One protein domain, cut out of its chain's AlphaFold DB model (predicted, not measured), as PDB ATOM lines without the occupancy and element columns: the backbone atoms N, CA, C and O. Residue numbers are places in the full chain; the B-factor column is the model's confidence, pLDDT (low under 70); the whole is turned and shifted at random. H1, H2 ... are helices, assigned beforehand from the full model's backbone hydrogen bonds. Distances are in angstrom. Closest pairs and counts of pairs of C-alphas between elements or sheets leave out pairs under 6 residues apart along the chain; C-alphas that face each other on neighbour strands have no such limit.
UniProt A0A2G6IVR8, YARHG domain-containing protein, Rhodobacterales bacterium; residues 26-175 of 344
ATOM      1  N   ALA A  26      92.879  14.601  -6.145       42.34
ATOM      2  CA  ALA A  26      91.653  14.932  -5.411       42.34
ATOM      3  C   ALA A  26      91.265  13.865  -4.362       42.34
ATOM      4  O   ALA A  26      90.756  14.194  -3.285       42.34
ATOM      5  N   SER A  27      91.544  12.586  -4.633       51.22
ATOM      6  CA  SER A  27      91.223  11.463  -3.739       51.22
ATOM      7  C   SER A  27      92.131  11.398  -2.503       51.22
ATOM      8  O   SER A  27      91.649  11.123  -1.401       51.22
ATOM      9  N   SER A  28      93.418  11.728  -2.641       59.12
ATOM     10  CA  SER A  28      94.370  11.767  -1.517       59.12
ATOM     11  C   SER A  28      94.144  12.965  -0.582       59.12
ATOM     12  O   SER A  28      94.203  12.812   0.641       59.12
ATOM     13  N   ALA A  29      93.793  14.137  -1.124       62.34
ATOM     14  CA  ALA A  29      93.471  15.326  -0.330       62.34
ATOM     15  C   ALA A  29      92.205  15.135   0.533       62.34
ATOM     16  O   ALA A  29      92.193  15.486   1.717       62.34
ATOM     17  N   SER A  30      91.158  14.519  -0.029       68.62
ATOM     18  CA  SER A  30      89.919  14.196   0.695       68.62
ATOM     19  C   SER A  30      90.143  13.149   1.799       68.62
ATOM     20  O   SER A  30      89.694  13.324   2.937       68.62
ATOM     21  N   ALA A  31      90.925  12.101   1.512       69.44
ATOM     22  CA  ALA A  31      91.277  11.075   2.493       69.44
ATOM     23  C   ALA A  31      92.080  11.641   3.681       69.44
ATOM     24  O   ALA A  31      91.792  11.317   4.837       69.44
ATOM     25  N   ASN A  32      93.035  12.541   3.419       79.25
ATOM     26  CA  ASN A  32      93.811  13.207   4.468       79.25
ATOM     27  C   ASN A  32      92.941  14.116   5.343       79.25
ATOM     28  O   ASN A  32      93.076  14.093   6.566       79.25
ATOM     29  N   LYS A  33      91.986  14.845   4.756       86.38
ATOM     30  CA  LYS A  33      91.034  15.670   5.515       86.38
ATOM     31  C   LYS A  33      90.224  14.836   6.509       86.38
ATOM     32  O   LYS A  33      90.107  15.232   7.673       86.38
ATOM     33  N   GLN A  34      89.693  13.687   6.092       83.75
ATOM     34  CA  GLN A  34      88.941  12.808   6.993       83.75
ATOM     35  C   GLN A  34      89.839  12.199   8.077       83.75
ATOM     36  O   GLN A  34      89.467  12.182   9.252       83.75
ATOM     37  N   LEU A  35      91.037  11.741   7.707       86.19
ATOM     38  CA  LEU A  35      92.015  11.199   8.649       86.19
ATOM     39  C   LEU A  35      92.387  12.227   9.721       86.19
ATOM     40  O   LEU A  35      92.330  11.918  10.911       86.19
ATOM     41  N   CYS A  36      92.713  13.455   9.319       90.12
ATOM     42  CA  CYS A  36      93.093  14.517  10.242       90.12
ATOM     43  C   CYS A  36      91.926  15.003  11.103       90.12
ATOM     44  O   CYS A  36      92.123  15.331  12.272       90.12
ATOM     45  N   THR A  37      90.699  14.966  10.577       87.19
ATOM     46  CA  THR A  37      89.480  15.208  11.365       87.19
ATOM     47  C   THR A  37      89.333  14.171  12.479       87.19
ATOM     48  O   THR A  37      89.101  14.528  13.635       87.19
ATOM     49  N   ASN A  38      89.512  12.888  12.151       82.62
ATOM     50  CA  ASN A  38      89.425  11.799  13.126       82.62
ATOM     51  C   ASN A  38      90.530  11.912  14.185       82.62
ATOM     52  O   ASN A  38      90.242  11.852  15.378       82.62
ATOM     53  N   TYR A  39      91.771  12.157  13.758       88.25
ATOM     54  CA  TYR A  39      92.907  12.377  14.652       88.25
ATOM     55  C   TYR A  39      92.663  13.524  15.639       88.25
ATOM     56  O   TYR A  39      92.849  13.357  16.846       88.25
ATOM     57  N   ALA A  40      92.225  14.684  15.144       94.00
ATOM     58  CA  ALA A  40      91.988  15.855  15.978       94.00
ATOM     59  C   ALA A  40      90.880  15.606  17.009       94.00
ATOM     60  O   ALA A  40      91.028  15.962  18.180       94.00
ATOM     61  N   GLN A  41      89.804  14.926  16.603       90.00
ATOM     62  CA  GLN A  41      88.730  14.532  17.510       90.00
ATOM     63  C   GLN A  41      89.226  13.565  18.594       90.00
ATOM     64  O   GLN A  41      88.933  13.759  19.774       90.00
ATOM     65  N   GLU A  42      89.985  12.534  18.218       86.25
ATOM     66  CA  GLU A  42      90.562  11.578  19.167       86.25
ATOM     67  C   GLU A  42      91.494  12.271  20.167       86.25
ATOM     68  O   GLU A  42      91.386  12.030  21.370       86.25
ATOM     69  N   ALA A  43      92.355  13.179  19.700       92.62
ATOM     70  CA  ALA A  43      93.273  13.931  20.551       92.62
ATOM     71  C   ALA A  43      92.533  14.771  21.608       92.62
ATOM     72  O   ALA A  43      92.879  14.708  22.793       92.62
ATOM     73  N   VAL A  44      91.480  15.492  21.205       94.38
ATOM     74  CA  VAL A  44      90.631  16.278  22.118       94.38
ATOM     75  C   VAL A  44      89.902  15.369  23.112       94.38
ATOM     76  O   VAL A  44      89.918  15.626  24.318       94.38
ATOM     77  N   ASN A  45      89.328  14.257  22.648       90.12
ATOM     78  CA  ASN A  45      88.618  13.311  23.514       90.12
ATOM     79  C   ASN A  45      89.548  12.722  24.583       90.12
ATOM     80  O   ASN A  45      89.195  12.651  25.763       90.12
ATOM     81  N   MET A  46      90.761  12.332  24.192       91.62
ATOM     82  CA  MET A  46      91.762  11.828  25.128       91.62
ATOM     83  C   MET A  46      92.204  12.897  26.119       91.62
ATOM     84  O   MET A  46      92.366  12.586  27.298       91.62
ATOM     85  N   PHE A  47      92.346  14.150  25.681       95.06
ATOM     86  CA  PHE A  47      92.630  15.268  26.574       95.06
ATOM     87  C   PHE A  47      91.574  15.417  27.669       95.06
ATOM     88  O   PHE A  47      91.937  15.503  28.842       95.06
ATOM     89  N   HIS A  48      90.285  15.366  27.330       92.94
ATOM     90  CA  HIS A  48      89.227  15.449  28.337       92.94
ATOM     91  C   HIS A  48      89.266  14.277  29.326       92.94
ATOM     92  O   HIS A  48      89.139  14.503  30.530       92.94
ATOM     93  N   LYS A  49      89.536  13.051  28.859       93.19
ATOM     94  CA  LYS A  49      89.702  11.879  29.740       93.19
ATOM     95  C   LYS A  49      90.908  12.025  30.670       93.19
ATOM     96  O   LYS A  49      90.809  11.765  31.865       93.19
ATOM     97  N   ALA A  50      92.045  12.474  30.144       93.50
ATOM     98  CA  ALA A  50      93.245  12.709  30.940       93.50
ATOM     99  C   ALA A  50      93.054  13.847  31.957       93.50
ATOM    100  O   ALA A  50      93.544  13.762  33.083       93.50
ATOM    101  N   LYS A  51      92.309  14.895  31.585       92.56
ATOM    102  CA  LYS A  51      91.928  15.986  32.488       92.56
ATOM    103  C   LYS A  51      91.000  15.489  33.597       92.56
ATOM    104  O   LYS A  51      91.219  15.849  34.747       92.56
ATOM    105  N   ALA A  52      90.021  14.638  33.278       90.75
ATOM    106  CA  ALA A  52      89.105  14.058  34.262       90.75
ATOM    107  C   ALA A  52      89.845  13.270  35.354       90.75
ATOM    108  O   ALA A  52      89.475  13.372  36.518       90.75
ATOM    109  N   LEU A  53      90.926  12.575  34.983       91.69
ATOM    110  CA  LEU A  53      91.792  11.835  35.906       91.69
ATOM    111  C   LEU A  53      92.920  12.677  36.522       91.69
ATOM    112  O   LEU A  53      93.769  12.140  37.230       91.69
ATOM    113  N   SER A  54      92.981  13.984  36.257       92.50
ATOM    114  CA  SER A  54      94.073  14.855  36.713       92.50
ATOM    115  C   SER A  54      95.462  14.291  36.368       92.50
ATOM    116  O   SER A  54      96.333  14.175  37.232       92.50
ATOM    117  N   CYS A  55      95.668  13.889  35.108       90.94
ATOM    118  CA  CYS A  55      96.943  13.335  34.627       90.94
ATOM    119  C   CYS A  55      98.064  14.379  34.470       90.94
ATOM    120  O   CYS A  55      99.209  14.010  34.238       90.94
ATOM    121  N   GLY A  56      97.756  15.679  34.539       91.31
ATOM    122  CA  GLY A  56      98.759  16.752  34.503       91.31
ATOM    123  C   GLY A  56      99.449  16.994  33.151       91.31
ATOM    124  O   GLY A  56     100.365  17.813  33.085       91.31
ATOM    125  N   PHE A  57      99.024  16.325  32.074       91.44
ATOM    126  CA  PHE A  57      99.612  16.495  30.744       91.44
ATOM    127  C   PHE A  57      99.436  17.922  30.192       91.44
ATOM    128  O   PHE A  57      98.447  18.595  30.489       91.44
ATOM    129  N   LYS A  58     100.404  18.387  29.390       89.69
ATOM    130  CA  LYS A  58     100.557  19.799  29.003       89.69
ATOM    131  C   LYS A  58     100.385  20.046  27.488       89.69
ATOM    132  O   LYS A  58     100.632  19.134  26.689       89.69
ATOM    133  N   PRO A  59      99.976  21.267  27.082       86.06
ATOM    134  CA  PRO A  59      99.933  21.688  25.679       86.06
ATOM    135  C   PRO A  59     101.345  21.800  25.054       86.06
ATOM    136  O   PRO A  59     102.330  21.814  25.788       86.06
ATOM    137  N   PRO A  60     101.462  21.878  23.710       84.81
ATOM    138  CA  PRO A  60     100.367  21.827  22.733       84.81
ATOM    139  C   PRO A  60      99.843  20.405  22.509       84.81
ATOM    140  O   PRO A  60      98.714  20.229  22.054       84.81
ATOM    141  N   VAL A  61     100.631  19.393  22.898       84.06
ATOM    142  CA  VAL A  61     100.294  17.982  22.723       84.06
ATOM    143  C   VAL A  61      98.980  17.685  23.435       84.06
ATOM    144  O   VAL A  61      98.032  17.281  22.788       84.06
ATOM    145  N   TRP A  62      98.828  17.920  24.732       91.81
ATOM    146  CA  TRP A  62      97.556  17.670  25.418       91.81
ATOM    147  C   TRP A  62      96.731  18.951  25.524       91.81
ATOM    148  O   TRP A  62      96.943  19.762  26.420       91.81
ATOM    149  N   SER A  63      95.791  19.133  24.593       94.38
ATOM    150  CA  SER A  63      94.908  20.299  24.544       94.38
ATOM    151  C   SER A  63      93.514  19.938  24.024       94.38
ATOM    152  O   SER A  63      93.355  18.994  23.249       94.38
ATOM    153  N   GLY A  64      92.511  20.723  24.424       93.06
ATOM    154  CA  GLY A  64      91.139  20.626  23.914       93.06
ATOM    155  C   GLY A  64      90.907  21.386  22.602       93.06
ATOM    156  O   GLY A  64      89.766  21.548  22.188       93.06
ATOM    157  N   ASN A  65      91.965  21.891  21.959       94.69
ATOM    158  CA  ASN A  65      91.851  22.690  20.743       94.69
ATOM    159  C   ASN A  65      91.865  21.779  19.507       94.69
ATOM    160  O   ASN A  65      92.926  21.374  19.032       94.69
ATOM    161  N   PHE A  66      90.678  21.485  18.974       95.12
ATOM    162  CA  PHE A  66      90.517  20.674  17.767       95.12
ATOM    163  C   PHE A  66      91.312  21.229  16.579       95.12
ATOM    164  O   PHE A  66      92.033  20.480  15.921       95.12
ATOM    165  N   LYS A  67      91.211  22.542  16.326       94.19
ATOM    166  CA  LYS A  67      91.842  23.186  15.170       94.19
ATOM    167  C   LYS A  67      93.361  23.022  15.206       94.19
ATOM    168  O   LYS A  67      93.950  22.675  14.195       94.19
ATOM    169  N   SER A  68      93.977  23.162  16.380       93.31
ATOM    170  CA  SER A  68      95.422  22.961  16.542       93.31
ATOM    171  C   SER A  68      95.872  21.546  16.160       93.31
ATOM    172  O   SER A  68      96.874  21.400  15.463       93.31
ATOM    173  N   HIS A  69      95.137  20.505  16.572       94.06
ATOM    174  CA  HIS A  69      95.466  19.121  16.197       94.06
ATOM    175  C   HIS A  69      95.225  18.859  14.709       94.06
ATOM    176  O   HIS A  69      96.007  18.157  14.069       94.06
ATOM    177  N   TYR A  70      94.151  19.428  14.162       94.31
ATOM    178  CA  TYR A  70      93.814  19.304  12.749       94.31
ATOM    179  C   TYR A  70      94.880  19.960  11.864       94.31
ATOM    180  O   TYR A  70      95.425  19.301  10.980       94.31
ATOM    181  N   ASP A  71      95.231  21.215  12.151       93.62
ATOM    182  CA  ASP A  71      96.249  21.976  11.424       93.62
ATOM    183  C   ASP A  71      97.613  21.280  11.506       93.62
ATOM    184  O   ASP A  71      98.295  21.136  10.494       93.62
ATOM    185  N   TRP A  72      97.987  20.773  12.690       93.88
ATOM    186  CA  TRP A  72      99.212  19.988  12.848       93.88
ATOM    187  C   TRP A  72      99.213  18.751  11.944       93.88
ATOM    188  O   TRP A  72     100.223  18.477  11.303       93.88
ATOM    189  N   CYS A  73      98.103  18.014  11.861       95.12
ATOM    190  CA  CYS A  73      98.008  16.809  11.034       95.12
ATOM    191  C   CYS A  73      98.048  17.120   9.531       95.12
ATOM    192  O   CYS A  73      98.668  16.379   8.767       95.12
ATOM    193  N   MET A  74      97.416  18.220   9.117       92.00
ATOM    194  CA  MET A  74      97.403  18.675   7.725       92.00
ATOM    195  C   MET A  74      98.747  19.269   7.276       92.00
ATOM    196  O   MET A  74      98.987  19.388   6.077       92.00
ATOM    197  N   ALA A  75      99.630  19.634   8.209       90.69
ATOM    198  CA  ALA A  75     100.936  20.192   7.890       90.69
ATOM    199  C   ALA A  75     101.930  19.120   7.402       90.69
ATOM    200  O   ALA A  75     102.174  18.108   8.069       90.69
ATOM    201  N   GLY A  76     102.564  19.375   6.254       83.56
ATOM    202  CA  GLY A  76     103.612  18.518   5.695       83.56
ATOM    203  C   GLY A  76     103.143  17.074   5.496       83.56
ATOM    204  O   GLY A  76     102.148  16.823   4.825       83.56
ATOM    205  N   ASN A  77     103.862  16.116   6.090       78.81
ATOM    206  CA  ASN A  77     103.536  14.684   6.017       78.81
ATOM    207  C   ASN A  77     102.968  14.125   7.341       78.81
ATOM    208  O   ASN A  77     103.060  12.924   7.618       78.81
ATOM    209  N   ASN A  78     102.409  14.980   8.204       86.56
ATOM    210  CA  ASN A  78     101.968  14.580   9.547       86.56
ATOM    211  C   ASN A  78     100.744  13.654   9.546       86.56
ATOM    212  O   ASN A  78     100.573  12.884  10.491       86.56
ATOM    213  N   ALA A  79      99.958  13.615   8.467       83.31
ATOM    214  CA  ALA A  79      98.883  12.636   8.284       83.31
ATOM    215  C   ALA A  79      99.389  11.182   8.425       83.31
ATOM    216  O   ALA A  79      98.737  10.346   9.056       83.31
ATOM    217  N   SER A  80     100.601  10.887   7.935       77.81
ATOM    218  CA  SER A  80     101.244   9.571   8.104       77.81
ATOM    219  C   SER A  80     101.651   9.275   9.559       77.81
ATOM    220  O   SER A  80     101.756   8.115   9.965       77.81
ATOM    221  N   GLN A  81     101.830  10.322  10.368       81.31
ATOM    222  CA  GLN A  81     102.257  10.259  11.768       81.31
ATOM    223  C   GLN A  81     101.088  10.308  12.760       81.31
ATOM    224  O   GLN A  81     101.245   9.897  13.910       81.31
ATOM    225  N   ALA A  82      99.903  10.748  12.331       80.38
ATOM    226  CA  ALA A  82      98.723  10.917  13.180       80.38
ATOM    227  C   ALA A  82      98.392   9.657  14.002       80.38
ATOM    228  O   ALA A  82      98.197   9.734  15.215       80.38
ATOM    229  N   LYS A  83      98.443   8.471  13.376       74.50
ATOM    230  CA  LYS A  83      98.235   7.181  14.062       74.50
ATOM    231  C   LYS A  83      99.276   6.922  15.159       74.50
ATOM    232  O   LYS A  83      98.922   6.425  16.228       74.50
ATOM    233  N   LYS A  84     100.545   7.278  14.919       74.38
ATOM    234  CA  LYS A  84     101.636   7.140  15.901       74.38
ATOM    235  C   LYS A  84     101.397   8.054  17.102       74.38
ATOM    236  O   LYS A  84     101.492   7.612  18.244       74.38
ATOM    237  N   HIS A  85     100.985   9.296  16.849       84.38
ATOM    238  CA  HIS A  85     100.641  10.252  17.903       84.38
ATOM    239  C   HIS A  85      99.437   9.789  18.734       84.38
ATOM    240  O   HIS A  85      99.486   9.867  19.963       84.38
ATOM    241  N   THR A  86      98.384   9.248  18.108       80.75
ATOM    242  CA  THR A  86      97.262   8.629  18.838       80.75
ATOM    243  C   THR A  86      97.748   7.483  19.732       80.75
ATOM    244  O   THR A  86      97.381   7.414  20.907       80.75
ATOM    245  N   ALA A  87      98.614   6.600  19.221       72.38
ATOM    246  CA  ALA A  87      99.152   5.482  19.996       72.38
ATOM    247  C   ALA A  87      99.977   5.950  21.210       72.38
ATOM    248  O   ALA A  87      99.801   5.420  22.311       72.38
ATOM    249  N   HIS A  88     100.807   6.983  21.043       77.62
ATOM    250  CA  HIS A  88     101.589   7.565  22.136       77.62
ATOM    251  C   HIS A  88     100.686   8.157  23.230       77.62
ATOM    252  O   HIS A  88     100.863   7.858  24.415       77.62
ATOM    253  N   ARG A  89      99.640   8.905  22.852       88.12
ATOM    254  CA  ARG A  89      98.645   9.405  23.815       88.12
ATOM    255  C   ARG A  89      97.973   8.279  24.582       88.12
ATOM    256  O   ARG A  89      97.710   8.419  25.776       88.12
ATOM    257  N   LEU A  90      97.685   7.165  23.911       81.00
ATOM    258  CA  LEU A  90      97.040   6.013  24.535       81.00
ATOM    259  C   LEU A  90      97.953   5.344  25.549       81.00
ATOM    260  O   LEU A  90      97.481   4.984  26.626       81.00
ATOM    261  N   ALA A  91      99.242   5.222  25.248       78.00
ATOM    262  CA  ALA A  91     100.227   4.728  26.199       78.00
ATOM    263  C   ALA A  91     100.336   5.650  27.428       78.00
ATOM    264  O   ALA A  91     100.216   5.174  28.560       78.00
ATOM    265  N   GLN A  92     100.461   6.964  27.219       86.31
ATOM    266  CA  GLN A  92     100.501   7.961  28.296       86.31
ATOM    267  C   GLN A  92      99.234   7.917  29.165       86.31
ATOM    268  O   GLN A  92      99.320   7.831  30.390       86.31
ATOM    269  N   PHE A  93      98.049   7.900  28.547       87.88
ATOM    270  CA  PHE A  93      96.777   7.815  29.267       87.88
ATOM    271  C   PHE A  93      96.648   6.515  30.067       87.88
ATOM    272  O   PHE A  93      96.238   6.558  31.224       87.88
ATOM    273  N   LYS A  94      97.032   5.365  29.495       86.94
ATOM    274  CA  LYS A  94      97.034   4.076  30.205       86.94
ATOM    275  C   LYS A  94      97.956   4.104  31.420       86.94
ATOM    276  O   LYS A  94      97.554   3.642  32.484       86.94
ATOM    277  N   SER A  95      99.154   4.669  31.275       84.19
ATOM    278  CA  SER A  95     100.099   4.825  32.383       84.19
ATOM    279  C   SER A  95      99.530   5.724  33.484       84.19
ATOM    280  O   SER A  95      99.554   5.340  34.652       84.19
ATOM    281  N   CYS A  96      98.916   6.856  33.121       89.00
ATOM    282  CA  CYS A  96      98.219   7.701  34.088       89.00
ATOM    283  C   CYS A  96      97.086   6.941  34.789       89.00
ATOM    284  O   CYS A  96      97.044   6.921  36.016       89.00
ATOM    285  N   LYS A  97      96.200   6.273  34.040       88.19
ATOM    286  CA  LYS A  97      95.089   5.506  34.618       88.19
ATOM    287  C   LYS A  97      95.600   4.448  35.601       88.19
ATOM    288  O   LYS A  97      95.054   4.337  36.690       88.19
ATOM    289  N   ALA A  98      96.674   3.736  35.259       86.44
ATOM    290  CA  ALA A  98      97.298   2.757  36.146       86.44
ATOM    291  C   ALA A  98      97.877   3.395  37.423       86.44
ATOM    292  O   ALA A  98      97.713   2.841  38.507       86.44
ATOM    293  N   SER A  99      98.489   4.583  37.325       88.62
ATOM    294  CA  SER A  99      99.037   5.311  38.484       88.62
ATOM    295  C   SER A  99      97.975   5.745  39.502       88.62
ATOM    296  O   SER A  99      98.299   5.981  40.661       88.62
ATOM    297  N   LYS A 100      96.702   5.827  39.089       86.88
ATOM    298  CA  LYS A 100      95.577   6.149  39.976       86.88
ATOM    299  C   LYS A 100      95.076   4.941  40.771       86.88
ATOM    300  O   LYS A 100      94.222   5.112  41.632       86.88
ATOM    301  N   GLY A 101      95.585   3.735  40.503       89.06
ATOM    302  CA  GLY A 101      95.111   2.516  41.150       89.06
ATOM    303  C   GLY A 101      93.623   2.274  40.881       89.06
ATOM    304  O   GLY A 101      93.163   2.363  39.740       89.06
ATOM    305  N   LYS A 102      92.861   1.956  41.934       89.44
ATOM    306  CA  LYS A 102      91.404   1.810  41.839       89.44
ATOM    307  C   LYS A 102      90.771   3.191  41.680       89.44
ATOM    308  O   LYS A 102      90.844   4.013  42.587       89.44
ATOM    309  N   LEU A 103      90.130   3.421  40.539       89.25
ATOM    310  CA  LEU A 103      89.431   4.674  40.280       89.25
ATOM    311  C   LEU A 103      88.242   4.862  41.230       89.25
ATOM    312  O   LEU A 103      87.557   3.903  41.600       89.25
ATOM    313  N   SER A 104      88.004   6.116  41.613       91.81
ATOM    314  CA  SER A 104      86.826   6.496  42.389       91.81
ATOM    315  C   SER A 104      85.553   6.405  41.537       91.81
ATOM    316  O   SER A 104      85.613   6.474  40.308       91.81
ATOM    317  N   GLN A 105      84.382   6.315  42.183       93.12
ATOM    318  CA  GLN A 105      83.083   6.418  41.497       93.12
ATOM    319  C   GLN A 105      83.028   7.682  40.628       93.12
ATOM    320  O   GLN A 105      82.635   7.623  39.468       93.12
ATOM    321  N   THR A 106      83.484   8.815  41.168       93.25
ATOM    322  CA  THR A 106      83.526  10.098  40.463       93.25
ATOM    323  C   THR A 106      84.357  10.027  39.184       93.25
ATOM    324  O   THR A 106      83.917  10.527  38.148       93.25
ATOM    325  N   ASP A 107      85.534   9.400  39.232       92.19
ATOM    326  CA  ASP A 107      86.422   9.274  38.073       92.19
ATOM    327  C   ASP A 107      85.832   8.351  37.005       92.19
ATOM    328  O   ASP A 107      85.789   8.721  35.830       92.19
ATOM    329  N   GLU A 108      85.321   7.183  37.404       93.75
ATOM    330  CA  GLU A 108      84.675   6.245  36.477       93.75
ATOM    331  C   GLU A 108      83.422   6.871  35.847       93.75
ATOM    332  O   GLU A 108      83.221   6.760  34.638       93.75
ATOM    333  N   CYS A 109      82.623   7.617  36.617       95.56
ATOM    334  CA  CYS A 109      81.447   8.314  36.101       95.56
ATOM    335  C   CYS A 109      81.798   9.453  35.137       95.56
ATOM    336  O   CYS A 109      81.105   9.635  34.134       95.56
ATOM    337  N   ARG A 110      82.876  10.209  35.388       94.31
ATOM    338  CA  ARG A 110      83.373  11.226  34.442       94.31
ATOM    339  C   ARG A 110      83.853  10.585  33.141       94.31
ATOM    340  O   ARG A 110      83.533  11.078  32.061       94.31
ATOM    341  N   LEU A 111      84.600   9.483  33.230       92.62
ATOM    342  CA  LEU A 111      85.062   8.751  32.049       92.62
ATOM    343  C   LEU A 111      83.892   8.172  31.251       92.62
ATOM    344  O   LEU A 111      83.847   8.350  30.034       92.62
ATOM    345  N   TYR A 112      82.933   7.544  31.930       94.44
ATOM    346  CA  TYR A 112      81.715   7.028  31.318       94.44
ATOM    347  C   TYR A 112      80.942   8.128  30.585       94.44
ATOM    348  O   TYR A 112      80.591   7.952  29.421       94.44
ATOM    349  N   ALA A 113      80.723   9.279  31.224       96.12
ATOM    350  CA  ALA A 113      79.972  10.379  30.629       96.12
ATOM    351  C   ALA A 113      80.630  10.920  29.350       96.12
ATOM    352  O   ALA A 113      79.944  11.151  28.352       96.12
ATOM    353  N   LEU A 114      81.960  11.062  29.343       93.19
ATOM    354  CA  LEU A 114      82.720  11.434  28.145       93.19
ATOM    355  C   LEU A 114      82.578  10.390  27.028       93.19
ATOM    356  O   LEU A 114      82.364  10.745  25.869       93.19
ATOM    357  N   GLU A 115      82.685   9.104  27.363       90.06
ATOM    358  CA  GLU A 115      82.558   8.013  26.391       90.06
ATOM    359  C   GLU A 115      81.143   7.882  25.833       90.06
ATOM    360  O   GLU A 115      80.985   7.655  24.635       90.06
ATOM    361  N   ALA A 116      80.120   8.092  26.659       95.19
ATOM    362  CA  ALA A 116      78.729   8.046  26.242       95.19
ATOM    363  C   ALA A 116      78.397   9.154  25.231       95.19
ATOM    364  O   ALA A 116      77.750   8.872  24.216       95.19
ATOM    365  N   VAL A 117      78.881  10.381  25.461       94.88
ATOM    366  CA  VAL A 117      78.751  11.489  24.499       94.88
ATOM    367  C   VAL A 117      79.510  11.182  23.212       94.88
ATOM    368  O   VAL A 117      78.955  11.350  22.129       94.88
ATOM    369  N   GLN A 118      80.745  10.680  23.311       91.19
ATOM    370  CA  GLN A 118      81.544  10.312  22.140       91.19
ATOM    371  C   GLN A 118      80.845   9.246  21.282       91.19
ATOM    372  O   GLN A 118      80.771   9.389  20.061       91.19
ATOM    373  N   ASP A 119      80.301   8.203  21.911       90.56
ATOM    374  CA  ASP A 119      79.566   7.149  21.212       90.56
ATOM    375  C   ASP A 119      78.329   7.719  20.505       90.56
ATOM    376  O   ASP A 119      78.045   7.348  19.367       90.56
ATOM    377  N   ASN A 120      77.617   8.659  21.138       95.69
ATOM    378  CA  ASN A 120      76.458   9.302  20.526       95.69
ATOM    379  C   ASN A 120      76.824  10.193  19.337       95.69
ATOM    380  O   ASN A 120      76.161  10.127  18.305       95.69
ATOM    381  N   GLN A 121      77.890  10.984  19.445       91.12
ATOM    382  CA  GLN A 121      78.385  11.789  18.327       91.12
ATOM    383  C   GLN A 121      78.731  10.912  17.121       91.12
ATOM    384  O   GLN A 121      78.434  11.269  15.982       91.12
ATOM    385  N   GLU A 122      79.341   9.751  17.351       85.56
ATOM    386  CA  GLU A 122      79.622   8.801  16.281       85.56
ATOM    387  C   GLU A 122      78.344   8.172  15.715       85.56
ATOM    388  O   GLU A 122      78.177   8.115  14.498       85.56
ATOM    389  N   ALA A 123      77.411   7.759  16.573       92.19
ATOM    390  CA  ALA A 123      76.132   7.211  16.139       92.19
ATOM    391  C   ALA A 123      75.324   8.203  15.286       92.19
ATOM    392  O   ALA A 123      74.678   7.806  14.316       92.19
ATOM    393  N   GLN A 124      75.387   9.496  15.616       93.00
ATOM    394  CA  GLN A 124      74.791  10.571  14.825       93.00
ATOM    395  C   GLN A 124      75.470  10.704  13.459       93.00
ATOM    396  O   GLN A 124      74.772  10.738  12.450       93.00
ATOM    397  N   LYS A 125      76.812  10.687  13.403       86.75
ATOM    398  CA  LYS A 125      77.573  10.708  12.136       86.75
ATOM    399  C   LYS A 125      77.246   9.514  11.236       86.75
ATOM    400  O   LYS A 125      77.178   9.663  10.024       86.75
ATOM    401  N   LEU A 126      77.033   8.342  11.828       85.06
ATOM    402  CA  LEU A 126      76.646   7.125  11.117       85.06
ATOM    403  C   LEU A 126      75.145   7.082  10.776       85.06
ATOM    404  O   LEU A 126      74.717   6.229  10.004       85.06
ATOM    405  N   GLY A 127      74.316   7.961  11.343       93.19
ATOM    406  CA  GLY A 127      72.864   7.931  11.159       93.19
ATOM    407  C   GLY A 127      72.209   6.674  11.746       93.19
ATOM    408  O   GLY A 127      71.317   6.097  11.121       93.19
ATOM    409  N   CYS A 128      72.665   6.212  12.915       91.62
ATOM    410  CA  CYS A 128      72.173   4.990  13.572       91.62
ATOM    411  C   CYS A 128      70.737   5.093  14.109       91.62
ATOM    412  O   CYS A 128      70.142   4.080  14.456       91.62
ATOM    413  N   GLY A 129      70.188   6.305  14.238       94.38
ATOM    414  CA  GLY A 129      68.815   6.521  14.708       94.38
ATOM    415  C   GLY A 129      68.576   6.272  16.204       94.38
ATOM    416  O   GLY A 129      67.424   6.307  16.636       94.38
ATOM    417  N   PHE A 130      69.625   6.045  17.002       95.81
ATOM    418  CA  PHE A 130      69.503   5.841  18.448       95.81
ATOM    419  C   PHE A 130      68.907   7.063  19.167       95.81
ATOM    420  O   PHE A 130      69.082   8.202  18.729       95.81
ATOM    421  N   LYS A 131      68.178   6.823  20.266       95.00
ATOM    422  CA  LYS A 131      67.312   7.823  20.913       95.00
ATOM    423  C   LYS A 131      67.727   8.149  22.361       95.00
ATOM    424  O   LYS A 131      68.303   7.294  23.047       95.00
ATOM    425  N   PRO A 132      67.429   9.372  22.844       92.56
ATOM    426  CA  PRO A 132      67.597   9.745  24.247       92.56
ATOM    427  C   PRO A 132      66.632   8.963  25.168       92.56
ATOM    428  O   PRO A 132      65.654   8.403  24.680       92.56
ATOM    429  N   PRO A 133      66.884   8.921  26.494       91.12
ATOM    430  CA  PRO A 133      67.989   9.584  27.196       91.12
ATOM    431  C   PRO A 133      69.325   8.837  27.086       91.12
ATOM    432  O   PRO A 133      70.376   9.444  27.285       91.12
ATOM    433  N   VAL A 134      69.300   7.553  26.713       91.69
ATOM    434  CA  VAL A 134      70.495   6.703  26.619       91.69
ATOM    435  C   VAL A 134      71.476   7.263  25.586       91.69
ATOM    436  O   VAL A 134      72.657   7.420  25.874       91.69
ATOM    437  N   TRP A 135      71.021   7.648  24.398       96.19
ATOM    438  CA  TRP A 135      71.877   8.245  23.368       96.19
ATOM    439  C   TRP A 135      71.679   9.762  23.325       96.19
ATOM    440  O   TRP A 135      70.727  10.269  22.738       96.19
ATOM    441  N   SER A 136      72.558  10.484  24.025       95.69
ATOM    442  CA  SER A 136      72.509  11.941  24.181       95.69
ATOM    443  C   SER A 136      73.912  12.547  24.187       95.69
ATOM    444  O   SER A 136      74.861  11.915  24.655       95.69
ATOM    445  N   ASN A 137      74.028  13.794  23.718       93.50
ATOM    446  CA  ASN A 137      75.254  14.598  23.781       93.50
ATOM    447  C   ASN A 137      75.431  15.331  25.124       93.50
ATOM    448  O   ASN A 137      76.413  16.047  25.306       93.50
ATOM    449  N   ASN A 138      74.500  15.171  26.069       95.62
ATOM    450  CA  ASN A 138      74.579  15.826  27.370       95.62
ATOM    451  C   ASN A 138      75.456  15.016  28.343       95.62
ATOM    452  O   ASN A 138      75.013  14.033  28.936       95.62
ATOM    453  N   HIS A 139      76.698  15.468  28.526       94.38
ATOM    454  CA  HIS A 139      77.649  14.893  29.480       94.38
ATOM    455  C   HIS A 139      77.096  14.848  30.915       94.38
ATOM    456  O   HIS A 139      77.254  13.842  31.603       94.38
ATOM    457  N   GLN A 140      76.437  15.919  31.368       95.19
ATOM    458  CA  GLN A 140      75.949  16.018  32.743       95.19
ATOM    459  C   GLN A 140      74.877  14.968  33.041       95.19
ATOM    460  O   GLN A 140      74.889  14.383  34.119       95.19
ATOM    461  N   ASN A 141      74.006  14.664  32.078       96.19
ATOM    462  CA  ASN A 141      72.977  13.636  32.250       96.19
ATOM    463  C   ASN A 141      73.595  12.248  32.459       96.19
ATOM    464  O   ASN A 141      73.189  11.527  33.369       96.19
ATOM    465  N   HIS A 142      74.609  11.889  31.664       96.81
ATOM    466  CA  HIS A 142      75.320  10.614  31.821       96.81
ATOM    467  C   HIS A 142      76.064  10.534  33.153       96.81
ATOM    468  O   HIS A 142      76.039   9.496  33.817       96.81
ATOM    469  N   TYR A 143      76.696  11.638  33.560       96.19
ATOM    470  CA  TYR A 143      77.386  11.729  34.843       96.19
ATOM    471  C   TYR A 143      76.409  11.583  36.017       96.19
ATOM    472  O   TYR A 143      76.634  10.752  36.894       96.19
ATOM    473  N   ASN A 144      75.297  12.320  36.002       96.38
ATOM    474  CA  ASN A 144      74.268  12.270  37.042       96.38
ATOM    475  C   ASN A 144      73.630  10.883  37.141       96.38
ATOM    476  O   ASN A 144      73.457  10.377  38.243       96.38
ATOM    477  N   TRP A 145      73.339  10.236  36.011       96.44
ATOM    478  CA  TRP A 145      72.826   8.865  36.002       96.44
ATOM    479  C   TRP A 145      73.808   7.872  36.646       96.44
ATOM    480  O   TRP A 145      73.407   7.009  37.429       96.44
ATOM    481  N   CYS A 146      75.106   8.015  36.368       97.31
ATOM    482  CA  CYS A 146      76.142   7.183  36.976       97.31
ATOM    483  C   CYS A 146      76.311   7.459  38.483       97.31
ATOM    484  O   CYS A 146      76.519   6.531  39.266       97.31
ATOM    485  N   MET A 147      76.194   8.722  38.900       96.81
ATOM    486  CA  MET A 147      76.326   9.135  40.301       96.81
ATOM    487  C   MET A 147      75.064   8.887  41.143       96.81
ATOM    488  O   MET A 147      75.174   8.746  42.357       96.81
ATOM    489  N   GLY A 148      73.881   8.806  40.528       91.94
ATOM    490  CA  GLY A 148      72.570   8.708  41.186       91.94
ATOM    491  C   GLY A 148      72.239   7.337  41.787       91.94
ATOM    492  O   GLY A 148      71.145   6.827  41.576       91.94
ATOM    493  N   GLY A 149      73.183   6.712  42.495       80.88
ATOM    494  CA  GLY A 149      73.001   5.407  43.152       80.88
ATOM    495  C   GLY A 149      73.271   4.186  42.263       80.88
ATOM    496  O   GLY A 149      73.162   3.045  42.718       80.88
ATOM    497  N   THR A 150      73.673   4.391  41.005       87.50
ATOM    498  CA  THR A 150      73.996   3.302  40.075       87.50
ATOM    499  C   THR A 150      75.320   2.627  40.453       87.50
ATOM    500  O   THR A 150      76.381   3.250  40.511       87.50
ATOM    501  N   LYS A 151      75.296   1.302  40.655       94.50
ATOM    502  CA  LYS A 151      76.520   0.506  40.866       94.50
ATOM    503  C   LYS A 151      77.413   0.569  39.619       94.50
ATOM    504  O   LYS A 151      76.923   0.333  38.515       94.50
ATOM    505  N   LEU A 152      78.728   0.759  39.778       91.75
ATOM    506  CA  LEU A 152      79.679   0.804  38.645       91.75
ATOM    507  C   LEU A 152      79.606  -0.428  37.734       91.75
ATOM    508  O   LEU A 152      79.775  -0.315  36.525       91.75
ATOM    509  N   ALA A 153      79.285  -1.604  38.277       91.44
ATOM    510  CA  ALA A 153      79.067  -2.802  37.468       91.44
ATOM    511  C   ALA A 153      77.935  -2.620  36.434       91.44
ATOM    512  O   ALA A 153      78.044  -3.100  35.306       91.44
ATOM    513  N   THR A 154      76.865  -1.909  36.793       92.94
ATOM    514  CA  THR A 154      75.762  -1.566  35.884       92.94
ATOM    515  C   THR A 154      76.212  -0.550  34.839       92.94
ATOM    516  O   THR A 154      75.912  -0.723  33.661       92.94
ATOM    517  N   VAL A 155      77.002   0.449  35.242       92.25
ATOM    518  CA  VAL A 155      77.593   1.448  34.335       92.25
ATOM    519  C   VAL A 155      78.478   0.770  33.287       92.25
ATOM    520  O   VAL A 155      78.343   1.031  32.096       92.25
ATOM    521  N   HIS A 156      79.335  -0.167  33.700       85.31
ATOM    522  CA  HIS A 156      80.191  -0.930  32.788       85.31
ATOM    523  C   HIS A 156      79.385  -1.821  31.834       85.31
ATOM    524  O   HIS A 156      79.728  -1.920  30.655       85.31
ATOM    525  N   LYS A 157      78.301  -2.445  32.313       86.38
ATOM    526  CA  LYS A 157      77.384  -3.218  31.458       86.38
ATOM    527  C   LYS A 157      76.712  -2.329  30.413       86.38
ATOM    528  O   LYS A 157      76.635  -2.725  29.254       86.38
ATOM    529  N   GLU A 158      76.260  -1.139  30.801       91.56
ATOM    530  CA  GLU A 158      75.679  -0.172  29.868       91.56
ATOM    531  C   GLU A 158      76.713   0.300  28.844       91.56
ATOM    532  O   GLU A 158      76.478   0.205  27.641       91.56
ATOM    533  N   ALA A 159      77.910   0.695  29.289       85.00
ATOM    534  CA  ALA A 159      79.005   1.068  28.397       85.00
ATOM    535  C   ALA A 159      79.313  -0.039  27.370       85.00
ATOM    536  O   ALA A 159      79.446   0.243  26.179       85.00
ATOM    537  N   ALA A 160      79.352  -1.308  27.792       76.62
ATOM    538  CA  ALA A 160      79.546  -2.442  26.891       76.62
ATOM    539  C   ALA A 160      78.400  -2.593  25.873       76.62
ATOM    540  O   ALA A 160      78.668  -2.779  24.683       76.62
ATOM    541  N   LYS A 161      77.135  -2.448  26.298       84.69
ATOM    542  CA  LYS A 161      75.969  -2.473  25.395       84.69
ATOM    543  C   LYS A 161      76.061  -1.393  24.317       84.69
ATOM    544  O   LYS A 161      75.829  -1.693  23.147       84.69
ATOM    545  N   ARG A 162      76.466  -0.171  24.678       91.38
ATOM    546  CA  ARG A 162      76.666   0.932  23.718       91.38
ATOM    547  C   ARG A 162      77.713   0.592  22.668       91.38
ATOM    548  O   ARG A 162      77.473   0.802  21.481       91.38
ATOM    549  N   LYS A 163      78.854   0.027  23.086       80.19
ATOM    550  CA  LYS A 163      79.906  -0.401  22.150       80.19
ATOM    551  C   LYS A 163      79.393  -1.464  21.182       80.19
ATOM    552  O   LYS A 163      79.678  -1.368  19.990       80.19
ATOM    553  N   THR A 164      78.614  -2.429  21.667       77.00
ATOM    554  CA  THR A 164      77.992  -3.460  20.823       77.00
ATOM    555  C   THR A 164      76.990  -2.857  19.836       77.00
ATOM    556  O   THR A 164      77.083  -3.132  18.642       77.00
ATOM    557  N   ALA A 165      76.090  -1.981  20.287       83.50
ATOM    558  CA  ALA A 165      75.118  -1.313  19.420       83.50
ATOM    559  C   ALA A 165      75.799  -0.448  18.342       83.50
ATOM    560  O   ALA A 165      75.428  -0.493  17.170       83.50
ATOM    561  N   LEU A 166      76.852   0.291  18.706       79.31
ATOM    562  CA  LEU A 166      77.628   1.086  17.755       79.31
ATOM    563  C   LEU A 166      78.374   0.202  16.747       79.31
ATOM    564  O   LEU A 166      78.415   0.526  15.564       79.31
ATOM    565  N   MET A 167      78.923  -0.938  17.181       75.31
ATOM    566  CA  MET A 167      79.533  -1.928  16.287       75.31
ATOM    567  C   MET A 167      78.521  -2.471  15.270       75.31
ATOM    568  O   MET A 167      78.830  -2.528  14.080       75.31
ATOM    569  N   GLN A 168      77.312  -2.811  15.715       79.62
ATOM    570  CA  GLN A 168      76.232  -3.271  14.840       79.62
ATOM    571  C   GLN A 168      75.811  -2.183  13.848       79.62
ATOM    572  O   GLN A 168      75.699  -2.454  12.655       79.62
ATOM    573  N   CYS A 169      75.659  -0.936  14.302       84.75
ATOM    574  CA  CYS A 169      75.344   0.172  13.406       84.75
ATOM    575  C   CYS A 169      76.450   0.411  12.369       84.75
ATOM    576  O   CYS A 169      76.157   0.539  11.183       84.75
ATOM    577  N   ARG A 170      77.729   0.414  12.774       80.44
ATOM    578  CA  ARG A 170      78.858   0.505  11.833       80.44
ATOM    579  C   ARG A 170      78.772  -0.586  10.771       80.44
ATOM    580  O   ARG A 170      78.953  -0.287   9.600       80.44
ATOM    581  N   ALA A 171      78.466  -1.823  11.161       68.75
ATOM    582  CA  ALA A 171      78.310  -2.929  10.221       68.75
ATOM    583  C   ALA A 171      77.136  -2.716   9.245       68.75
ATOM    584  O   ALA A 171      77.260  -3.027   8.065       68.75
ATOM    585  N   GLN A 172      76.023  -2.140   9.705       77.56
ATOM    586  CA  GLN A 172      74.871  -1.809   8.856       77.56
ATOM    587  C   GLN A 172      75.128  -0.625   7.914       77.56
ATOM    588  O   GLN A 172      74.616  -0.610   6.800       77.56
ATOM    589  N   LYS A 173      75.896   0.379   8.349       69.19
ATOM    590  CA  LYS A 173      76.167   1.612   7.585       69.19
ATOM    591  C   LYS A 173      77.346   1.482   6.637       69.19
ATOM    592  O   LYS A 173      77.312   2.033   5.547       69.19
ATOM    593  N   ASN A 174      78.335   0.682   7.021       56.56
ATOM    594  CA  ASN A 174      79.399   0.225   6.136       56.56
ATOM    595  C   ASN A 174      78.982  -1.023   5.357       56.56
ATOM    596  O   ASN A 174      79.868  -1.705   4.852       56.56
ATOM    597  N   LYS A 175      77.677  -1.344   5.282       43.56
ATOM    598  CA  LYS A 175      77.156  -2.366   4.378       43.56
ATOM    599  C   LYS A 175      77.567  -1.912   2.979       43.56
ATOM    600  O   LYS A 175      77.016  -0.925   2.488       43.56
TER     601      LYS A 175
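What this domain is: This is residues 26 to 175 of the 344 residues of the protein "YARHG domain-containing protein" of Rhodobacterales bacterium (UniProt A0A2G6IVR8). What shape? Two three-helix lobes, H1 to H3 and H4 to H6, meet through H1 and H4. How big? The compact, all-helix printed part has 150 residues with six named helices, a radius of gyration of the C-alphas of 16.6 A and spans of 51 by 40 by 20 A.

Where its parts are: First lobe? H1 is residues 26 to 52, C-alpha 26 at (91.653, 14.932, -5.411), H2 66 to 74, H3 79 to 99. Second? H4 is residues 105 to 126, H5 139 to 147, H6 152 to 173, C-alpha 173 at (76.167, 1.612, 7.585).

How they stand to each other: Which touch? H1 touches H2, a hairpin, H3, and H4 with 45 to 52 alone, C-alphas 49 and 111 closest at 6.1 A. H4 touches H5, a hairpin, and H6 at a shallow tilt of 13 degrees. Backbones? In H3 15 of 17 O i to N i+4 pairs are within hydrogen-bond range, elsewhere every one.

The domain as a whole: Any cut? There is none. Low pLDDT? Residues 26 to 31, 171 and 173 to 175 are under 70.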